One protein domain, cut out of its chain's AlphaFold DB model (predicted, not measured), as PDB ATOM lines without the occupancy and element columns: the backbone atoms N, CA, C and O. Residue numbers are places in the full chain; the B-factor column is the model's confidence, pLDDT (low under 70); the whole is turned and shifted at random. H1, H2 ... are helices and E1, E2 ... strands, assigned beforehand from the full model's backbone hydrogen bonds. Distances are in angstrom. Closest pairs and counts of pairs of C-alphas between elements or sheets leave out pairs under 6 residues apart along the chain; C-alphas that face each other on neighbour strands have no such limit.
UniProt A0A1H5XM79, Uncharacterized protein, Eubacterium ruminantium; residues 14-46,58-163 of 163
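What this domain is: This is residues 14 to 46 and 58 to 163 of the 163 residues of an uncharacterized protein of Eubacterium ruminantium (UniProt A0A1H5XM79). A twisted sheet of seven strands curls round one long helix, H1, whose far end, residues 38 to 45, sticks out beyond the sheet. The sheet is an open, curved wall, and the short helix H2 only grazes it. The printed part has 139 residues with two named helices and seven named strands, in the order H1 E1 E2 E3 H2 E4 E5 E6 E7. The sheet runs E3 E2 E1 E4 E5 E6 E7 and is mixed, with E1 and E4 its parallel pair. The class is mixed, helices and strands; the whole is compact, with a radius of gyration of the C-alphas of 15.6 A and spans of 48 by 33 by 28 A.

How they stand to each other: E1, residues 60 to 71, and E4, residues 113 to 121, are parallel at 31 degrees, with N 62 and O 114 2.8 A apart. E1, E2, residues 76 to 87, and E3, residues 90 to 94, form a meander, each strand the antiparallel neighbour of the one before; N 63 to O 84 is 2.8 A and N 92 to O 85 is 2.8 A. A second meander is E4, E5, residues 126 to 134, E6, residues 137 to 148, and E7, residues 151 to 162; N 117 to O 130 is 2.8 A, N 131 to O 139 is 2.8 A, and N 142 to O 158 is 2.8 A. H1, residues 18 to 45, is on one face of the sheet, giving two layers, a helix over a sheet. The closest C-alphas of H1 and E4 are those of Cys 29 and Gly 116, 5.9 A; of H1 and E7, those of Ile 21 and Ile 152, 6.0 A. H2, residues 101 to 104, grazes the sheet with its residues 102 to 104. E3, H2 and E4 form a split strand-helix-strand unit, two strands of one sheet that are not neighbours with a helix between them along the chain; E2 and E1 are between E3 and E4 in the sheet, and the crossover is right-handed. In H1 every O i to N i+4 pair is within hydrogen-bond range; H2 is too short for one.

Where its parts are: H1 begins at C-alpha 18, (131.575, 106.636, 143.518), and is 40.6 A long. E1 is 32.0 A, E2 30.2 A, E4 27.0 A, E5 25.8 A, E6 33.1 A and E7 28.9 A; E3 is 12.7 A and H2 5.3 A. E2 bends by 65 degrees at residue 81 and E7 by 61 degrees at residue 156. E7 ends at C-alpha 162, (126.511, 88.729, 164.238).

The domain as a whole: The C-alphas of Gln 14 and Arg 46 are the two farthest apart, 51.3 A. Residues 47 to 57 are not printed, and C-alphas 46 and 58 are 20.5 A apart across this cut. Of the links that are printed whole, none is long. The mean pLDDT of the printed part is 85.1; residues 14 to 16, 46, 68 to 77, 95 and 97 to 101 are under 70.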
ATOM      1  N   GLN A  14     142.747 109.934 142.010       49.72
ATOM      2  CA  GLN A  14     141.776 110.916 141.540       49.72
ATOM      3  C   GLN A  14     140.602 110.195 140.869       49.72
ATOM      4  O   GLN A  14     140.759 109.567 139.824       49.72
ATOM      5  N   LEU A  15     139.435 110.350 141.504       53.03
ATOM      6  CA  LEU A  15     138.085 110.031 141.031       53.03
ATOM      7  C   LEU A  15     137.884 108.574 140.603       53.03
ATOM      8  O   LEU A  15     137.618 108.279 139.438       53.03
ATOM      9  N   ILE A  16     137.905 107.661 141.578       61.25
ATOM     10  CA  ILE A  16     137.015 106.504 141.451       61.25
ATOM     11  C   ILE A  16     135.598 107.076 141.404       61.25
ATOM     12  O   ILE A  16     135.195 107.804 142.311       61.25
ATOM     13  N   ASP A  17     134.878 106.790 140.322       75.75
ATOM     14  CA  ASP A  17     133.464 107.120 140.225       75.75
ATOM     15  C   ASP A  17     132.739 106.393 141.361       75.75
ATOM     16  O   ASP A  17     132.666 105.161 141.388       75.75
ATOM     17  N   THR A  18     132.251 107.163 142.332       82.81
ATOM     18  CA  THR A  18     131.575 106.636 143.518       82.81
ATOM     19  C   THR A  18     130.347 105.822 143.140       82.81
ATOM     20  O   THR A  18     130.004 104.900 143.870       82.81
ATOM     21  N   ASN A  19     129.756 106.065 141.964       86.00
ATOM     22  CA  ASN A  19     128.652 105.258 141.451       86.00
ATOM     23  C   ASN A  19     129.067 103.798 141.186       86.00
ATOM     24  O   ASN A  19     128.242 102.895 141.284       86.00
ATOM     25  N   VAL A  20     130.342 103.530 140.871       89.88
ATOM     26  CA  VAL A  20     130.834 102.156 140.659       89.88
ATOM     27  C   VAL A  20     131.004 101.425 141.993       89.88
ATOM     28  O   VAL A  20     130.728 100.228 142.068       89.88
ATOM     29  N   ILE A  21     131.417 102.133 143.052       91.00
ATOM     30  CA  ILE A  21     131.484 101.580 144.416       91.00
ATOM     31  C   ILE A  21     130.072 101.342 144.953       91.00
ATOM     32  O   ILE A  21     129.782 100.248 145.430       91.00
ATOM     33  N   GLU A  22     129.192 102.340 144.821       92.81
ATOM     34  CA  GLU A  22     127.775 102.260 145.185       92.81
ATOM     35  C   GLU A  22     127.133 101.029 144.545       92.81
ATOM     36  O   GLU A  22     126.580 100.183 145.245       92.81
ATOM     37  N   LYS A  23     127.296 100.866 143.226       94.31
ATOM     38  CA  LYS A  23     126.769  99.703 142.516       94.31
ATOM     39  C   LYS A  23     127.322  98.390 143.075       94.31
ATOM     40  O   LYS A  23     126.548  97.465 143.295       94.31
ATOM     41  N   ALA A  24     128.632  98.290 143.305       95.56
ATOM     42  CA  ALA A  24     129.236  97.066 143.830       95.56
ATOM     43  C   ALA A  24     128.704  96.703 145.228       95.56
ATOM     44  O   ALA A  24     128.489  95.527 145.520       95.56
ATOM     45  N   LEU A  25     128.453  97.702 146.079       96.19
ATOM     46  CA  LEU A  25     127.882  97.488 147.410       96.19
ATOM     47  C   LEU A  25     126.402  97.120 147.357       96.19
ATOM     48  O   LEU A  25     125.984  96.210 148.068       96.19
ATOM     49  N   ILE A  26     125.627  97.758 146.481       96.56
ATOM     50  CA  ILE A  26     124.237  97.377 146.209       96.56
ATOM     51  C   ILE A  26     124.169  95.920 145.739       96.56
ATOM     52  O   ILE A  26     123.413  95.134 146.311       96.56
ATOM     53  N   ASP A  27     124.980  95.551 144.743       96.75
ATOM     54  CA  ASP A  27     125.038  94.186 144.214       96.75
ATOM     55  C   ASP A  27     125.380  93.190 145.337       96.75
ATOM     56  O   ASP A  27     124.738  92.147 145.452       96.75
ATOM     57  N   LYS A  28     126.332  93.535 146.217       97.75
ATOM     58  CA  LYS A  28     126.722  92.694 147.358       97.75
ATOM     59  C   LYS A  28     125.604  92.538 148.392       97.75
ATOM     60  O   LYS A  28     125.376  91.433 148.877       97.75
ATOM     61  N   CYS A  29     124.879  93.602 148.725       97.62
ATOM     62  CA  CYS A  29     123.729  93.493 149.623       97.62
ATOM     63  C   CYS A  29     122.628  92.599 149.026       97.62
ATOM     64  O   CYS A  29     122.036  91.795 149.743       97.62
ATOM     65  N   ILE A  30     122.370  92.716 147.716       97.50
ATOM     66  CA  ILE A  30     121.405  91.865 147.003       97.50
ATOM     67  C   ILE A  30     121.866  90.405 147.019       97.50
ATOM     68  O   ILE A  30     121.063  89.528 147.324       97.50
ATOM     69  N   GLU A  31     123.144  90.143 146.748       96.88
ATOM     70  CA  GLU A  31     123.742  88.806 146.823       96.88
ATOM     71  C   GLU A  31     123.530  88.172 148.205       96.88
ATOM     72  O   GLU A  31     123.004  87.063 148.295       96.88
ATOM     73  N   LEU A  32     123.863  88.893 149.282       96.44
ATOM     74  CA  LEU A  32     123.695  88.414 150.658       96.44
ATOM     75  C   LEU A  32     122.222  88.139 150.992       96.44
ATOM     76  O   LEU A  32     121.906  87.123 151.607       96.44
ATOM     77  N   TYR A  33     121.320  89.025 150.562       95.88
ATOM     78  CA  TYR A  33     119.882  88.859 150.753       95.88
ATOM     79  C   TYR A  33     119.349  87.610 150.047       95.88
ATOM     80  O   TYR A  33     118.660  86.797 150.664       95.88
ATOM     81  N   LEU A  34     119.699  87.427 148.773       94.94
ATOM     82  CA  LEU A  34     119.285  86.256 148.001       94.94
ATOM     83  C   LEU A  34     119.887  84.961 148.558       94.94
ATOM     84  O   LEU A  34     119.211  83.934 148.542       94.94
ATOM     85  N   GLY A  35     121.107  85.013 149.101       93.38
ATOM     86  CA  GLY A  35     121.728  83.889 149.802       93.38
ATOM     87  C   GLY A  35     120.876  83.390 150.973       93.38
ATOM     88  O   GLY A  35     120.580  82.202 151.050       93.38
ATOM     89  N   VAL A  36     120.380  84.298 151.821       89.56
ATOM     90  CA  VAL A  36     119.497  83.934 152.949       89.56
ATOM     91  C   VAL A  36     118.180  83.318 152.473       89.56
ATOM     92  O   VAL A  36     117.703  82.341 153.057       89.56
ATOM     93  N   LEU A  37     117.586  83.853 151.403       89.00
ATOM     94  CA  LEU A  37     116.360  83.280 150.838       89.00
ATOM     95  C   LEU A  37     116.596  81.864 150.291       89.00
ATOM     96  O   LEU A  37     115.805  80.964 150.566       89.00
ATOM     97  N   SER A  38     117.707  81.659 149.580       88.25
ATOM     98  CA  SER A  38     118.108  80.362 149.029       88.25
ATOM     99  C   SER A  38     118.373  79.324 150.121       88.25
ATOM    100  O   SER A  38     117.852  78.212 150.038       88.25
ATOM    101  N   GLU A  39     119.125  79.677 151.169       84.19
ATOM    102  CA  GLU A  39     119.385  78.785 152.307       84.19
ATOM    103  C   GLU A  39     118.071  78.311 152.949       84.19
ATOM    104  O   GLU A  39     117.916  77.137 153.298       84.19
ATOM    105  N   ARG A  40     117.088  79.211 153.056       78.00
ATOM    106  CA  ARG A  40     115.766  78.902 153.608       78.00
ATOM    107  C   ARG A  40     114.975  77.951 152.713       78.00
ATOM    108  O   ARG A  40     114.403  76.989 153.227       78.00
ATOM    109  N   GLU A  41     114.939  78.189 151.405       80.50
ATOM    110  CA  GLU A  41     114.270  77.293 150.451       80.50
ATOM    111  C   GLU A  41     114.864  75.878 150.493       80.50
ATOM    112  O   GLU A  41     114.124  74.890 150.514       80.50
ATOM    113  N   GLU A  42     116.190  75.763 150.594       79.31
ATOM    114  CA  GLU A  42     116.856  74.471 150.743       79.31
ATOM    115  C   GLU A  42     116.471  73.751 152.040       79.31
ATOM    116  O   GLU A  42     116.227  72.540 152.027       79.31
ATOM    117  N   ILE A  43     116.402  74.472 153.163       74.50
ATOM    118  CA  ILE A  43     115.981  73.908 154.452       74.50
ATOM    119  C   ILE A  43     114.531  73.403 154.370       74.50
ATOM    120  O   ILE A  43     114.238  72.297 154.831       74.50
ATOM    121  N   GLU A  44     113.626  74.158 153.739       73.50
ATOM    122  CA  GLU A  44     112.221  73.760 153.573       73.50
ATOM    123  C   GLU A  44     112.039  72.558 152.633       73.50
ATOM    124  O   GLU A  44     111.188  71.689 152.883       73.50
ATOM    125  N   ALA A  45     112.851  72.475 151.575       72.12
ATOM    126  CA  ALA A  45     112.815  71.387 150.601       72.12
ATOM    127  C   ALA A  45     113.247  70.036 151.196       72.12
ATOM    128  O   ALA A  45     112.750  68.989 150.774       72.12
ATOM    129  N   ARG A  46     114.116  70.035 152.219       69.88
ATOM    130  CA  ARG A  46     114.714  68.820 152.809       69.88
ATOM    131  C   ARG A  46     113.772  67.961 153.674       69.88
ATOM    132  O   ARG A  46     114.248  66.995 154.256       69.88
ATOM    133  N   PRO A  58     111.936  87.764 154.668       91.69
ATOM    134  CA  PRO A  58     111.514  89.043 154.137       91.69
ATOM    135  C   PRO A  58     111.085  88.953 152.669       91.69
ATOM    136  O   PRO A  58     111.640  88.190 151.883       91.69
ATOM    137  N   ARG A  59     110.087  89.755 152.290       91.12
ATOM    138  CA  ARG A  59     109.538  89.792 150.917       91.12
ATOM    139  C   ARG A  59     110.269  90.770 150.004       91.12
ATOM    140  O   ARG A  59     110.100  90.739 148.791       91.12
ATOM    141  N   HIS A  60     110.990  91.704 150.602       92.38
ATOM    142  CA  HIS A  60     111.749  92.732 149.917       92.38
ATOM    143  C   HIS A  60     112.861  93.230 150.839       92.38
ATOM    144  O   HIS A  60     112.848  92.980 152.051       92.38
ATOM    145  N   MET A  61     113.806  93.960 150.261       94.44
ATOM    146  CA  MET A  61     114.920  94.556 150.980       94.44
ATOM    147  C   MET A  61     114.934  96.068 150.783       94.44
ATOM    148  O   MET A  61     114.757  96.566 149.672       94.44
ATOM    149  N   PHE A  62     115.179  96.791 151.870       93.94
ATOM    150  CA  PHE A  62     115.463  98.218 151.864       93.94
ATOM    151  C   PHE A  62     116.969  98.428 151.953       93.94
ATOM    152  O   PHE A  62     117.612  97.952 152.886       93.94
ATOM    153  N   LEU A  63     117.533  99.113 150.970       94.69
ATOM    154  CA  LEU A  63     118.955  99.409 150.879       94.69
ATOM    155  C   LEU A  63     119.177 100.870 151.222       94.69
ATOM    156  O   LEU A  63     118.470 101.725 150.691       94.69
ATOM    157  N   ARG A  64     120.155 101.156 152.079       93.31
ATOM    158  CA  ARG A  64     120.479 102.518 152.501       93.31
ATOM    159  C   ARG A  64     121.968 102.767 152.384       93.31
ATOM    160  O   ARG A  64     122.785 102.070 152.985       93.31
ATOM    161  N   GLU A  65     122.294 103.796 151.623       92.56
ATOM    162  CA  GLU A  65     123.624 104.371 151.575       92.56
ATOM    163  C   GLU A  65     123.747 105.418 152.679       92.56
ATOM    164  O   GLU A  65     122.884 106.291 152.846       92.56
ATOM    165  N   TYR A  66     124.853 105.346 153.407       88.88
ATOM    166  CA  TYR A  66     125.247 106.367 154.358       88.88
ATOM    167  C   TYR A  66     126.580 106.982 153.951       88.88
ATOM    168  O   TYR A  66     127.517 106.273 153.584       88.88
ATOM    169  N   ASP A  67     126.694 108.296 154.117       83.19
ATOM    170  CA  ASP A  67     127.983 108.964 154.023       83.19
ATOM    171  C   ASP A  67     128.910 108.481 155.144       83.19
ATOM    172  O   ASP A  67     128.486 108.243 156.289       83.19
ATOM    173  N   ALA A  68     130.196 108.369 154.805       64.44
ATOM    174  CA  ALA A  68     131.242 107.981 155.732       64.44
ATOM    175  C   ALA A  68     131.234 108.846 157.002       64.44
ATOM    176  O   ALA A  68     130.876 110.026 157.028       64.44
ATOM    177  N   VAL A  69     131.633 108.210 158.093       62.97
ATOM    178  CA  VAL A  69     131.415 108.698 159.444       62.97
ATOM    179  C   VAL A  69     132.233 109.955 159.754       62.97
ATOM    180  O   VAL A  69     133.461 109.925 159.717       62.97
ATOM    181  N   LYS A  70     131.585 111.020 160.247       53.94
ATOM    182  CA  LYS A  70     132.300 111.983 161.102       53.94
ATOM    183  C   LYS A  70     132.586 111.315 162.445       53.94
ATOM    184  O   LYS A  70     131.685 111.175 163.274       53.94
ATOM    185  N   LYS A  71     133.838 110.906 162.656       48.50
ATOM    186  CA  LYS A  71     134.339 110.479 163.965       48.50
ATOM    187  C   LYS A  71     134.269 111.673 164.921       48.50
ATOM    188  O   LYS A  71     134.988 112.651 164.734       48.50
ATOM    189  N   THR A  72     133.401 111.614 165.926       51.53
ATOM    190  CA  THR A  72     133.538 112.458 167.122       51.53
ATOM    191  C   THR A  72     134.233 111.647 168.216       51.53
ATOM    192  O   THR A  72     134.361 110.429 168.090       51.53
ATOM    193  N   GLU A  73     134.708 112.296 169.284       43.53
ATOM    194  CA  GLU A  73     135.457 111.641 170.374       43.53
ATOM    195  C   GLU A  73     134.709 110.461 171.026       43.53
ATOM    196  O   GLU A  73     135.340 109.612 171.655       43.53
ATOM    197  N   HIS A  74     133.387 110.357 170.834       36.75
ATOM    198  CA  HIS A  74     132.553 109.347 171.489       36.75
ATOM    199  C   HIS A  74     131.557 108.614 170.579       36.75
ATOM    200  O   HIS A  74     130.985 107.621 171.025       36.75
ATOM    201  N   PHE A  75     131.331 109.045 169.328       47.62
ATOM    202  CA  PHE A  75     130.307 108.438 168.469       47.62
ATOM    203  C   PHE A  75     130.656 108.450 166.977       47.62
ATOM    204  O   PHE A  75     131.294 109.362 166.451       47.62
ATOM    205  N   TYR A  76     130.141 107.435 166.283       55.66
ATOM    206  CA  TYR A  76     130.112 107.353 164.831       55.66
ATOM    207  C   TYR A  76     128.771 107.918 164.331       55.66
ATOM    208  O   TYR A  76     127.746 107.250 164.458       55.66
ATOM    209  N   LYS A  77     128.741 109.144 163.783       59.25
ATOM    210  CA  LYS A  77     127.520 109.699 163.164       59.25
ATOM    211  C   LYS A  77     127.522 109.412 161.661       59.25
ATOM    212  O   LYS A  77     128.342 109.968 160.934       59.25
ATOM    213  N   ARG A  78     126.602 108.550 161.223       71.38
ATOM    214  CA  ARG A  78     126.295 108.284 159.810       71.38
ATOM    215  C   ARG A  78     125.223 109.268 159.339       71.38
ATOM    216  O   ARG A  78     124.270 109.519 160.078       71.38
ATOM    217  N   THR A  79     125.380 109.824 158.142       81.25
ATOM    218  CA  THR A  79     124.362 110.683 157.516       81.25
ATOM    219  C   THR A  79     123.714 109.900 156.388       81.25
ATOM    220  O   THR A  79     124.421 109.318 155.575       81.25
ATOM    221  N   PHE A  80     122.384 109.832 156.376       84.94
ATOM    222  CA  PHE A  80     121.642 109.195 155.291       84.94
ATOM    223  C   PHE A  80     121.919 109.918 153.968       84.94
ATOM    224  O   PHE A  80     121.803 111.144 153.925       84.94
ATOM    225  N   ALA A  81     122.257 109.165 152.922       87.56
ATOM    226  CA  ALA A  81     122.529 109.706 151.594       87.56
ATOM    227  C   ALA A  81     121.426 109.325 150.597       87.56
ATOM    228  O   ALA A  81     120.763 110.202 150.040       87.56
ATOM    229  N   LYS A  82     121.212 108.023 150.381       90.69
ATOM    230  CA  LYS A  82     120.260 107.494 149.391       90.69
ATOM    231  C   LYS A  82     119.633 106.190 149.863       90.69
ATOM    232  O   LYS A  82     120.191 105.484 150.702       90.69
ATOM    233  N   ALA A  83     118.486 105.851 149.279       92.56
ATOM    234  CA  ALA A  83     117.844 104.567 149.506       92.56
ATOM    235  C   ALA A  83     117.288 103.943 148.229       92.56
ATOM    236  O   ALA A  83     116.950 104.630 147.263       92.56
ATOM    237  N   TRP A  84     117.125 102.622 148.273       94.12
ATOM    238  CA  TRP A  84     116.466 101.827 147.245       94.12
ATOM    239  C   TRP A  84     115.613 100.731 147.879       94.12
ATOM    240  O   TRP A  84     115.878 100.277 148.990       94.12
ATOM    241  N   ILE A  85     114.613 100.261 147.138       94.06
ATOM    242  CA  ILE A  85     113.930  98.999 147.421       94.06
ATOM    243  C   ILE A  85     114.342  97.982 146.375       94.06
ATOM    244  O   ILE A  85     114.219  98.251 145.183       94.06
ATOM    245  N   TYR A  86     114.772  96.814 146.837       95.06
ATOM    246  CA  TYR A  86     114.910  95.630 146.008       95.06
ATOM    247  C   TYR A  86     113.727  94.689 146.243       95.06
ATOM    248  O   TYR A  86     113.499  94.233 147.370       95.06
ATOM    249  N   LYS A  87     112.958  94.412 145.188       93.12
ATOM    250  CA  LYS A  87     111.779  93.542 145.232       93.12
ATOM    251  C   LYS A  87     111.558  92.895 143.867       93.12
ATOM    252  O   LYS A  87     111.662  93.574 142.856       93.12
ATOM    253  N   ASP A  88     111.249  91.599 143.852       91.31
ATOM    254  CA  ASP A  88     110.904  90.845 142.635       91.31
ATOM    255  C   ASP A  88     111.940  90.979 141.494       91.31
ATOM    256  O   ASP A  88     111.598  90.987 140.317       91.31
ATOM    257  N   GLY A  89     113.230  91.086 141.845       91.94
ATOM    258  CA  GLY A  89     114.328  91.243 140.880       91.94
ATOM    259  C   GLY A  89     114.596  92.683 140.437       91.94
ATOM    260  O   GLY A  89     115.552  92.925 139.702       91.94
ATOM    261  N   GLU A  90     113.803  93.647 140.901       94.12
ATOM    262  CA  GLU A  90     113.910  95.050 140.516       94.12
ATOM    263  C   GLU A  90     114.463  95.908 141.654       94.12
ATOM    264  O   GLU A  90     114.084  95.757 142.817       94.12
ATOM    265  N   LEU A  91     115.345  96.847 141.300       94.44
ATOM    266  CA  LEU A  91     115.888  97.852 142.206       94.44
ATOM    267  C   LEU A  91     115.286  99.221 141.877       94.44
ATOM    268  O   LEU A  91     115.510  99.764 140.796       94.44
ATOM    269  N   VAL A  92     114.557  99.802 142.828       92.94
ATOM    270  CA  VAL A  92     113.836 101.067 142.644       92.94
ATOM    271  C   VAL A  92     114.364 102.122 143.622       92.94
ATOM    272  O   VAL A  92     114.282 101.901 144.832       92.94
ATOM    273  N   PRO A  93     114.866 103.278 143.146       91.31
ATOM    274  CA  PRO A  93     115.283 104.377 144.016       91.31
ATOM    275  C   PRO A  93     114.147 104.898 144.907       91.31
ATOM    276  O   PRO A  93     112.984 104.957 144.495       91.31
ATOM    277  N   LYS A  94     114.489 105.330 146.121       87.00
ATOM    278  CA  LYS A  94     113.576 105.959 147.081       87.00
ATOM    279  C   LYS A  94     114.124 107.301 147.542       87.00
ATOM    280  O   LYS A  94     115.319 107.451 147.768       87.00
ATOM    281  N   GLN A  95     113.224 108.276 147.662       68.19
ATOM    282  CA  GLN A  95     113.579 109.649 148.034       68.19
ATOM    283  C   GLN A  95     113.727 109.849 149.549       68.19
ATOM    284  O   GLN A  95     114.333 110.828 149.965       68.19
ATOM    285  N   GLU A  96     113.212 108.932 150.367       70.81
ATOM    286  CA  GLU A  96     113.210 109.042 151.826       70.81
ATOM    287  C   GLU A  96     113.422 107.660 152.465       70.81
ATOM    288  O   GLU A  96     113.082 106.635 151.860       70.81
ATOM    289  N   ASP A  97     113.953 107.632 153.695       65.50
ATOM    290  CA  ASP A  97     113.962 106.436 154.551       65.50
ATOM    291  C   ASP A  97     112.541 106.185 155.075       65.50
ATOM    292  O   ASP A  97     112.192 106.514 156.209       65.50
ATOM    293  N   VAL A  98     111.676 105.677 154.197       63.28
ATOM    294  CA  VAL A  98     110.306 105.324 154.562       63.28
ATOM    295  C   VAL A  98     110.307 103.896 155.083       63.28
ATOM    296  O   VAL A  98     110.384 102.931 154.321       63.28
ATOM    297  N   THR A  99     110.195 103.771 156.400       63.84
ATOM    298  CA  THR A  99     109.873 102.515 157.074       63.84
ATOM    299  C   THR A  99     108.422 102.566 157.531       63.84
ATOM    300  O   THR A  99     108.037 103.520 158.204       63.84
ATOM    301  N   SER A 100     107.619 101.561 157.172       64.56
ATOM    302  CA  SER A 100     106.296 101.375 157.772       64.56
ATOM    303  C   SER A 100     106.391 100.440 158.982       64.56
ATOM    304  O   SER A 100     107.230  99.539 159.008       64.56
ATOM    305  N   ASP A 101     105.523 100.619 159.977       68.19
ATOM    306  CA  ASP A 101     105.467  99.711 161.134       68.19
ATOM    307  C   ASP A 101     105.109  98.272 160.715       68.19
ATOM    308  O   ASP A 101     105.562  97.308 161.333       68.19
ATOM    309  N   GLU A 102     104.360  98.107 159.618       70.62
ATOM    310  CA  GLU A 102     104.026  96.796 159.048       70.62
ATOM    311  C   GLU A 102     105.262  96.033 158.553       70.62
ATOM    312  O   GLU A 102     105.290  94.800 158.607       70.62
ATOM    313  N   ASP A 103     106.301  96.744 158.107       78.25
ATOM    314  CA  ASP A 103     107.560  96.142 157.660       78.25
ATOM    315  C   ASP A 103     108.380  95.564 158.820       78.25
ATOM    316  O   ASP A 103     109.216  94.684 158.603       78.25
ATOM    317  N   MET A 104     108.122  96.040 160.041       76.38
ATOM    318  CA  MET A 104     108.798  95.627 161.272       76.38
ATOM    319  C   MET A 104     108.039  94.525 162.027       76.38
ATOM    320  O   MET A 104     108.492  94.082 163.084       76.38
ATOM    321  N   GLU A 105     106.903  94.052 161.499       83.19
ATOM    322  CA  GLU A 105     106.190  92.907 162.064       83.19
ATOM    323  C   GLU A 105     107.078  91.653 162.023       83.19
ATOM    324  O   GLU A 105     107.653  91.305 160.986       83.19
ATOM    325  N   ILE A 106     107.195  90.983 163.171       85.75
ATOM    326  CA  ILE A 106     108.087  89.837 163.361       85.75
ATOM    327  C   ILE A 106     107.369  88.541 162.978       85.75
ATOM    328  O   ILE A 106     106.310  88.220 163.514       85.75
ATOM    329  N   SER A 107     108.000  87.749 162.114       82.69
ATOM    330  CA  SER A 107     107.641  86.366 161.818       82.69
ATOM    331  C   SER A 107     108.822  85.458 162.155       82.69
ATOM    332  O   SER A 107     109.788  85.366 161.399       82.69
ATOM    333  N   GLY A 108     108.765  84.795 163.314       85.19
ATOM    334  CA  GLY A 108     109.854  83.940 163.796       85.19
ATOM    335  C   GLY A 108     111.151  84.729 163.996       85.19
ATOM    336  O   GLY A 108     111.220  85.606 164.857       85.19
ATOM    337  N   MET A 109     112.179  84.414 163.207       87.12
ATOM    338  CA  MET A 109     113.466  85.117 163.220       87.12
ATOM    339  C   MET A 109     113.504  86.352 162.323       87.12
ATOM    340  O   MET A 109     114.490  87.082 162.381       87.12
ATOM    341  N   TYR A 110     112.475  86.585 161.507       90.56
ATOM    342  CA  TYR A 110     112.490  87.566 160.427       90.56
ATOM    343  C   TYR A 110     111.546  88.743 160.671       90.56
ATOM    344  O   TYR A 110     110.543  88.633 161.372       90.56
ATOM    345  N   TYR A 111     111.848  89.864 160.028       91.25
ATOM    346  CA  TYR A 111     110.896  90.916 159.694       91.25
ATOM    347  C   TYR A 111     110.287  90.645 158.312       91.25
ATOM    348  O   TYR A 111     110.851  89.905 157.502       91.25
ATOM    349  N   LYS A 112     109.172  91.305 157.974       90.06
ATOM    350  CA  LYS A 112     108.636  91.266 156.597       90.06
ATOM    351  C   LYS A 112     109.570  91.922 155.570       90.06
ATOM    352  O   LYS A 112     109.446  91.643 154.371       90.06
ATOM    353  N   ARG A 113     110.499  92.761 156.032       91.50
ATOM    354  CA  ARG A 113     111.470  93.510 155.232       91.50
ATOM    355  C   ARG A 113     112.896  93.308 155.751       91.50
ATOM    356  O   ARG A 113     113.150  93.478 156.939       91.50
ATOM    357  N   ALA A 114     113.828  93.025 154.843       94.00
ATOM    358  CA  ALA A 114     115.256  93.045 155.138       94.00
ATOM    359  C   ALA A 114     115.809  94.467 155.006       94.00
ATOM    360  O   ALA A 114     115.292  95.286 154.246       94.00
ATOM    361  N   THR A 115     116.908  94.755 155.683       93.81
ATOM    362  CA  THR A 115     117.604  96.033 155.586       93.81
ATOM    363  C   THR A 115     119.080  95.803 155.306       93.81
ATOM    364  O   THR A 115     119.712  95.001 155.987       93.81
ATOM    365  N   GLY A 116     119.609  96.494 154.299       95.06
ATOM    366  CA  GLY A 116     121.023  96.502 153.946       95.06
ATOM    367  C   GLY A 116     121.578  97.921 154.009       95.06
ATOM    368  O   GLY A 116     121.309  98.730 153.124       95.06
ATOM    369  N   ASP A 117     122.361  98.214 155.043       94.12
ATOM    370  CA  ASP A 117     123.009  99.511 155.227       94.12
ATOM    371  C   ASP A 117     124.469  99.430 154.812       94.12
ATOM    372  O   ASP A 117     125.228  98.625 155.361       94.12
ATOM    373  N   PHE A 118     124.894 100.303 153.908       94.50
ATOM    374  CA  PHE A 118     126.264 100.303 153.425       94.50
ATOM    375  C   PHE A 118     126.877 101.696 153.380       94.50
ATOM    376  O   PHE A 118     126.194 102.718 153.330       94.50
ATOM    377  N   TYR A 119     128.203 101.710 153.443       93.06
ATOM    378  CA  TYR A 119     129.044 102.890 153.291       93.06
ATOM    379  C   TYR A 119     130.466 102.443 152.943       93.06
ATOM    380  O   TYR A 119     130.819 101.268 153.079       93.06
ATOM    381  N   TRP A 120     131.307 103.379 152.519       91.62
ATOM    382  CA  TRP A 120     132.710 103.106 152.225       91.62
ATOM    383  C   TRP A 120     133.621 104.215 152.732       91.62
ATOM    384  O   TRP A 120     133.222 105.364 152.900       91.62
ATOM    385  N   ASP A 121     134.870 103.842 152.957       87.88
ATOM    386  CA  ASP A 121     135.982 104.711 153.288       87.88
ATOM    387  C   ASP A 121     137.060 104.499 152.225       87.88
ATOM    388  O   ASP A 121     137.788 103.502 152.226       87.88
ATOM    389  N   ILE A 122     137.123 105.427 151.272       83.00
ATOM    390  CA  ILE A 122     138.054 105.326 150.150       83.00
ATOM    391  C   ILE A 122     139.506 105.569 150.574       83.00
ATOM    392  O   ILE A 122     140.410 104.986 149.977       83.00
ATOM    393  N   GLU A 123     139.735 106.372 151.618       82.31
ATOM    394  CA  GLU A 123     141.081 106.659 152.125       82.31
ATOM    395  C   GLU A 123     141.714 105.388 152.694       82.31
ATOM    396  O   GLU A 123     142.887 105.110 152.443       82.31
ATOM    397  N   ASN A 124     140.907 104.577 153.382       85.94
ATOM    398  CA  ASN A 124     141.323 103.290 153.935       85.94
ATOM    399  C   ASN A 124     141.040 102.095 153.011       85.94
ATOM    400  O   ASN A 124     141.346 100.964 153.379       85.94
ATOM    401  N   ARG A 125     140.476 102.327 151.816       88.62
ATOM    402  CA  ARG A 125     140.037 101.286 150.864       88.62
ATOM    403  C   ARG A 125     139.147 100.222 151.508       88.62
ATOM    404  O   ARG A 125     139.285  99.036 151.221       88.62
ATOM    405  N   LYS A 126     138.230 100.645 152.375       91.50
ATOM    406  CA  LYS A 126     137.305  99.753 153.074       91.50
ATOM    407  C   LYS A 126     135.867 100.020 152.664       91.50
ATOM    408  O   LYS A 126     135.447 101.163 152.527       91.50
ATOM    409  N   ALA A 127     135.104  98.953 152.518       93.69
ATOM    410  CA  ALA A 127     133.661  98.975 152.352       93.69
ATOM    411  C   ALA A 127     133.001  98.261 153.528       93.69
ATOM    412  O   ALA A 127     133.573  97.332 154.094       93.69
ATOM    413  N   PHE A 128     131.789  98.680 153.873       94.81
ATOM    414  CA  PHE A 128     131.046  98.146 155.002       94.81
ATOM    415  C   PHE A 128     129.609  97.862 154.589       94.81
ATOM    416  O   PHE A 128     128.966  98.706 153.969       94.81
ATOM    417  N   VAL A 129     129.104  96.693 154.975       96.25
ATOM    418  CA  VAL A 129     127.727  96.254 154.717       96.25
ATOM    419  C   VAL A 129     127.140  95.728 156.018       96.25
ATOM    420  O   VAL A 129     127.762  94.924 156.699       96.25
ATOM    421  N   ASN A 130     125.944  96.175 156.380       95.19
ATOM    422  CA  ASN A 130     125.209  95.708 157.548       95.19
ATOM    423  C   ASN A 130     123.856  95.189 157.082       95.19
ATOM    424  O   ASN A 130     123.028  95.960 156.604       95.19
ATOM    425  N   MET A 131     123.642  93.890 157.238       96.19
ATOM    426  CA  MET A 131     122.403  93.218 156.887       96.19
ATOM    427  C   MET A 131     121.591  92.949 158.150       96.19
ATOM    428  O   MET A 131     122.119  92.422 159.129       96.19
ATOM    429  N   SER A 132     120.304  93.267 158.121       94.38
ATOM    430  CA  SER A 132     119.332  92.907 159.148       94.38
ATOM    431  C   SER A 132     118.122  92.269 158.484       94.38
ATOM    432  O   SER A 132     117.505  92.856 157.600       94.38
ATOM    433  N   TYR A 133     117.787  91.057 158.898       93.19
ATOM    434  CA  TYR A 133     116.660  90.286 158.381       93.19
ATOM    435  C   TYR A 133     115.536  90.165 159.405       93.19
ATOM    436  O   TYR A 133     114.444  89.740 159.045       93.19
ATOM    437  N   GLY A 134     115.798  90.522 160.663       90.69
ATOM    438  CA  GLY A 134     114.906  90.321 161.794       90.69
ATOM    439  C   GLY A 134     115.542  90.746 163.119       90.69
ATOM    440  O   GLY A 134     116.705  91.152 163.148       90.69
ATOM    441  N   PRO A 135     114.821  90.623 164.246       85.25
ATOM    442  CA  PRO A 135     115.269  91.122 165.551       85.25
ATOM    443  C   PRO A 135     116.507  90.404 166.111       85.25
ATOM    444  O   PRO A 135     117.116  90.891 167.060       85.25
ATOM    445  N   ARG A 136     116.832  89.221 165.582       82.75
ATOM    446  CA  ARG A 136     117.953  88.365 166.009       82.75
ATOM    447  C   ARG A 136     118.617  87.680 164.823       82.75
ATOM    448  O   ARG A 136     119.068  86.546 164.925       82.75
ATOM    449  N   TYR A 137     118.530  88.311 163.658       89.81
ATOM    450  CA  TYR A 137     119.182  87.788 162.480       89.81
ATOM    451  C   TYR A 137     119.747  88.945 161.683       89.81
ATOM    452  O   TYR A 137     119.060  89.585 160.887       89.81
ATOM    453  N   GLY A 138     121.018  89.228 161.931       92.44
ATOM    454  CA  GLY A 138     121.749  90.266 161.230       92.44
ATOM    455  C   GLY A 138     123.243  90.005 161.265       92.44
ATOM    456  O   GLY A 138     123.740  89.275 162.126       92.44
ATOM    457  N   ARG A 139     123.955  90.580 160.299       95.12
ATOM    458  CA  ARG A 139     125.407  90.460 160.177       95.12
ATOM    459  C   ARG A 139     126.009  91.736 159.617       95.12
ATOM    460  O   ARG A 139     125.457  92.336 158.695       95.12
ATOM    461  N   GLY A 140     127.159  92.114 160.151       95.62
ATOM    462  CA  GLY A 140     127.988  93.189 159.621       95.62
ATOM    463  C   GLY A 140     129.247  92.640 158.985       95.62
ATOM    464  O   GLY A 140     129.891  91.763 159.554       95.62
ATOM    465  N   TYR A 141     129.623  93.211 157.851       96.69
ATOM    466  CA  TYR A 141     130.793  92.826 157.081       96.69
ATOM    467  C   TYR A 141     131.649  94.046 156.766       96.69
ATOM    468  O   TYR A 141     131.128  95.149 156.555       96.69
ATOM    469  N   SER A 142     132.957  93.827 156.679       96.19
ATOM    470  CA  SER A 142     133.873  94.726 155.988       96.19
ATOM    471  C   SER A 142     134.543  94.023 154.818       96.19
ATOM    472  O   SER A 142     134.723  92.809 154.841       96.19
ATOM    473  N   TYR A 143     134.908  94.801 153.805       96.88
ATOM    474  CA  TYR A 143     135.607  94.332 152.614       96.88
ATOM    475  C   TYR A 143     136.737  95.296 152.275       96.88
ATOM    476  O   TYR A 143     136.614  96.506 152.489       96.88
ATOM    477  N   ASP A 144     137.806  94.769 151.693       95.12
ATOM    478  CA  ASP A 144     138.785  95.573 150.972       95.12
ATOM    479  C   ASP A 144     138.225  95.966 149.603       95.12
ATOM    480  O   ASP A 144     137.624  95.157 148.893       95.12
ATOM    481  N   ILE A 145     138.433  97.228 149.227       92.50
ATOM    482  CA  ILE A 145     138.067  97.770 147.921       92.50
ATOM    483  C   ILE A 145     139.293  97.701 147.016       92.50
ATOM    484  O   ILE A 145     140.267  98.441 147.204       92.50
ATOM    485  N   ARG A 146     139.214  96.868 145.977       91.88
ATOM    486  CA  ARG A 146     140.215  96.815 144.910       91.88
ATOM    487  C   ARG A 146     139.617  97.276 143.588       91.88
ATOM    488  O   ARG A 146     138.514  96.890 143.210       91.88
ATOM    489  N   LEU A 147     140.368  98.104 142.867       85.44
ATOM    490  CA  LEU A 147     140.019  98.524 141.514       85.44
ATOM    491  C   LEU A 147     140.673  97.577 140.504       85.44
ATOM    492  O   LEU A 147     141.891  97.404 140.511       85.44
ATOM    493  N   GLU A 148     139.870  97.003 139.614       85.62
ATOM    494  CA  GLU A 148     140.345  96.189 138.497       85.62
ATOM    495  C   GLU A 148     139.770  96.735 137.184       85.62
ATOM    496  O   GLU A 148     138.614  96.502 136.817       85.62
ATOM    497  N   GLY A 149     140.572  97.543 136.485       81.12
ATOM    498  CA  GLY A 149     140.111  98.306 135.326       81.12
ATOM    499  C   GLY A 149     139.024  99.311 135.720       81.12
ATOM    500  O   GLY A 149     139.271 100.211 136.515       81.12
ATOM    501  N   ASN A 150     137.819  99.139 135.168       80.44
ATOM    502  CA  ASN A 150     136.643  99.968 135.474       80.44
ATOM    503  C   ASN A 150     135.667  99.287 136.451       80.44
ATOM    504  O   ASN A 150     134.498  99.664 136.507       80.44
ATOM    505  N   LYS A 151     136.101  98.245 137.170       85.25
ATOM    506  CA  LYS A 151     135.261  97.503 138.113       85.25
ATOM    507  C   LYS A 151     135.806  97.613 139.527       85.25
ATOM    508  O   LYS A 151     137.019  97.584 139.733       85.25
ATOM    509  N   ILE A 152     134.891  97.692 140.485       91.12
ATOM    510  CA  ILE A 152     135.194  97.537 141.903       91.12
ATOM    511  C   ILE A 152     135.023  96.071 142.273       91.12
ATOM    512  O   ILE A 152     133.995  95.464 141.974       91.12
ATOM    513  N   ILE A 153     136.050  95.520 142.907       93.56
ATOM    514  CA  ILE A 153     136.052  94.194 143.506       93.56
ATOM    515  C   ILE A 153     136.033  94.386 145.021       93.56
ATOM    516  O   ILE A 153     136.852  95.131 145.563       93.56
ATOM    517  N   LEU A 154     135.077  93.731 145.678       95.62
ATOM    518  CA  LEU A 154     135.022  93.609 147.130       95.62
ATOM    519  C   LEU A 154     135.655  92.267 147.500       95.62
ATOM    520  O   LEU A 154     135.158  91.221 147.084       95.62
ATOM    521  N   GLU A 155     136.760  92.296 148.233       94.88
ATOM    522  CA  GLU A 155     137.514  91.099 148.623       94.88
ATOM    523  C   GLU A 155     137.874  91.131 150.110       94.88
ATOM    524  O   GLU A 155     137.587  92.110 150.797       94.88
ATOM    525  N   ASN A 156     138.474  90.049 150.614       94.62
ATOM    526  CA  ASN A 156     138.862  89.907 152.022       94.62
ATOM    527  C   ASN A 156     137.703  90.227 152.982       94.62
ATOM    528  O   ASN A 156     137.818  91.103 153.840       94.62
ATOM    529  N   GLU A 157     136.574  89.536 152.793       96.62
ATOM    530  CA  GLU A 157     135.415  89.648 153.678       96.62
ATOM    531  C   GLU A 157     135.820  89.356 155.128       96.62
ATOM    532  O   GLU A 157     136.419  88.321 155.423       96.62
ATOM    533  N   ASP A 158     135.458  90.268 156.024       95.88
ATOM    534  CA  ASP A 158     135.623  90.114 157.463       95.88
ATOM    535  C   ASP A 158     134.291  90.359 158.173       95.88
ATOM    536  O   ASP A 158     133.601  91.347 157.901       95.88
ATOM    537  N   VAL A 159     133.926  89.462 159.090       95.31
ATOM    538  CA  VAL A 159     132.668  89.538 159.839       95.31
ATOM    539  C   VAL A 159     132.880  90.416 161.066       95.31
ATOM    540  O   VAL A 159     133.556  90.038 162.018       95.31
ATOM    541  N   LEU A 160     132.245  91.586 161.068       91.88
ATOM    542  CA  LEU A 160     132.362  92.563 162.149       91.88
ATOM    543  C   LEU A 160     131.471  92.231 163.344       91.88
ATOM    544  O   LEU A 160     131.839  92.487 164.488       91.88
ATOM    545  N   TRP A 161     130.270  91.718 163.079       91.62
ATOM    546  CA  TRP A 161     129.306  91.348 164.111       91.62
ATOM    547  C   TRP A 161     128.252  90.382 163.569       91.62
ATOM    548  O   TRP A 161     127.975  90.342 162.368       91.62
ATOM    549  N   VAL A 162     127.642  89.630 164.484       90.56
ATOM    550  CA  VAL A 162     126.511  88.729 164.238       90.56
ATOM    551  C   VAL A 162     125.503  88.930 165.366       90.56
ATOM    552  O   VAL A 162     125.904  89.106 166.518       90.56
ATOM    553  N   SER A 163     124.215  88.923 165.029       84.19
ATOM    554  CA  SER A 163     123.102  88.929 165.983       84.19
ATOM    555  C   SER A 163     122.236  87.696 165.832       84.19
ATOM    556  O   SER A 163     122.126  87.199 164.689       84.19
TER     557      SER A 163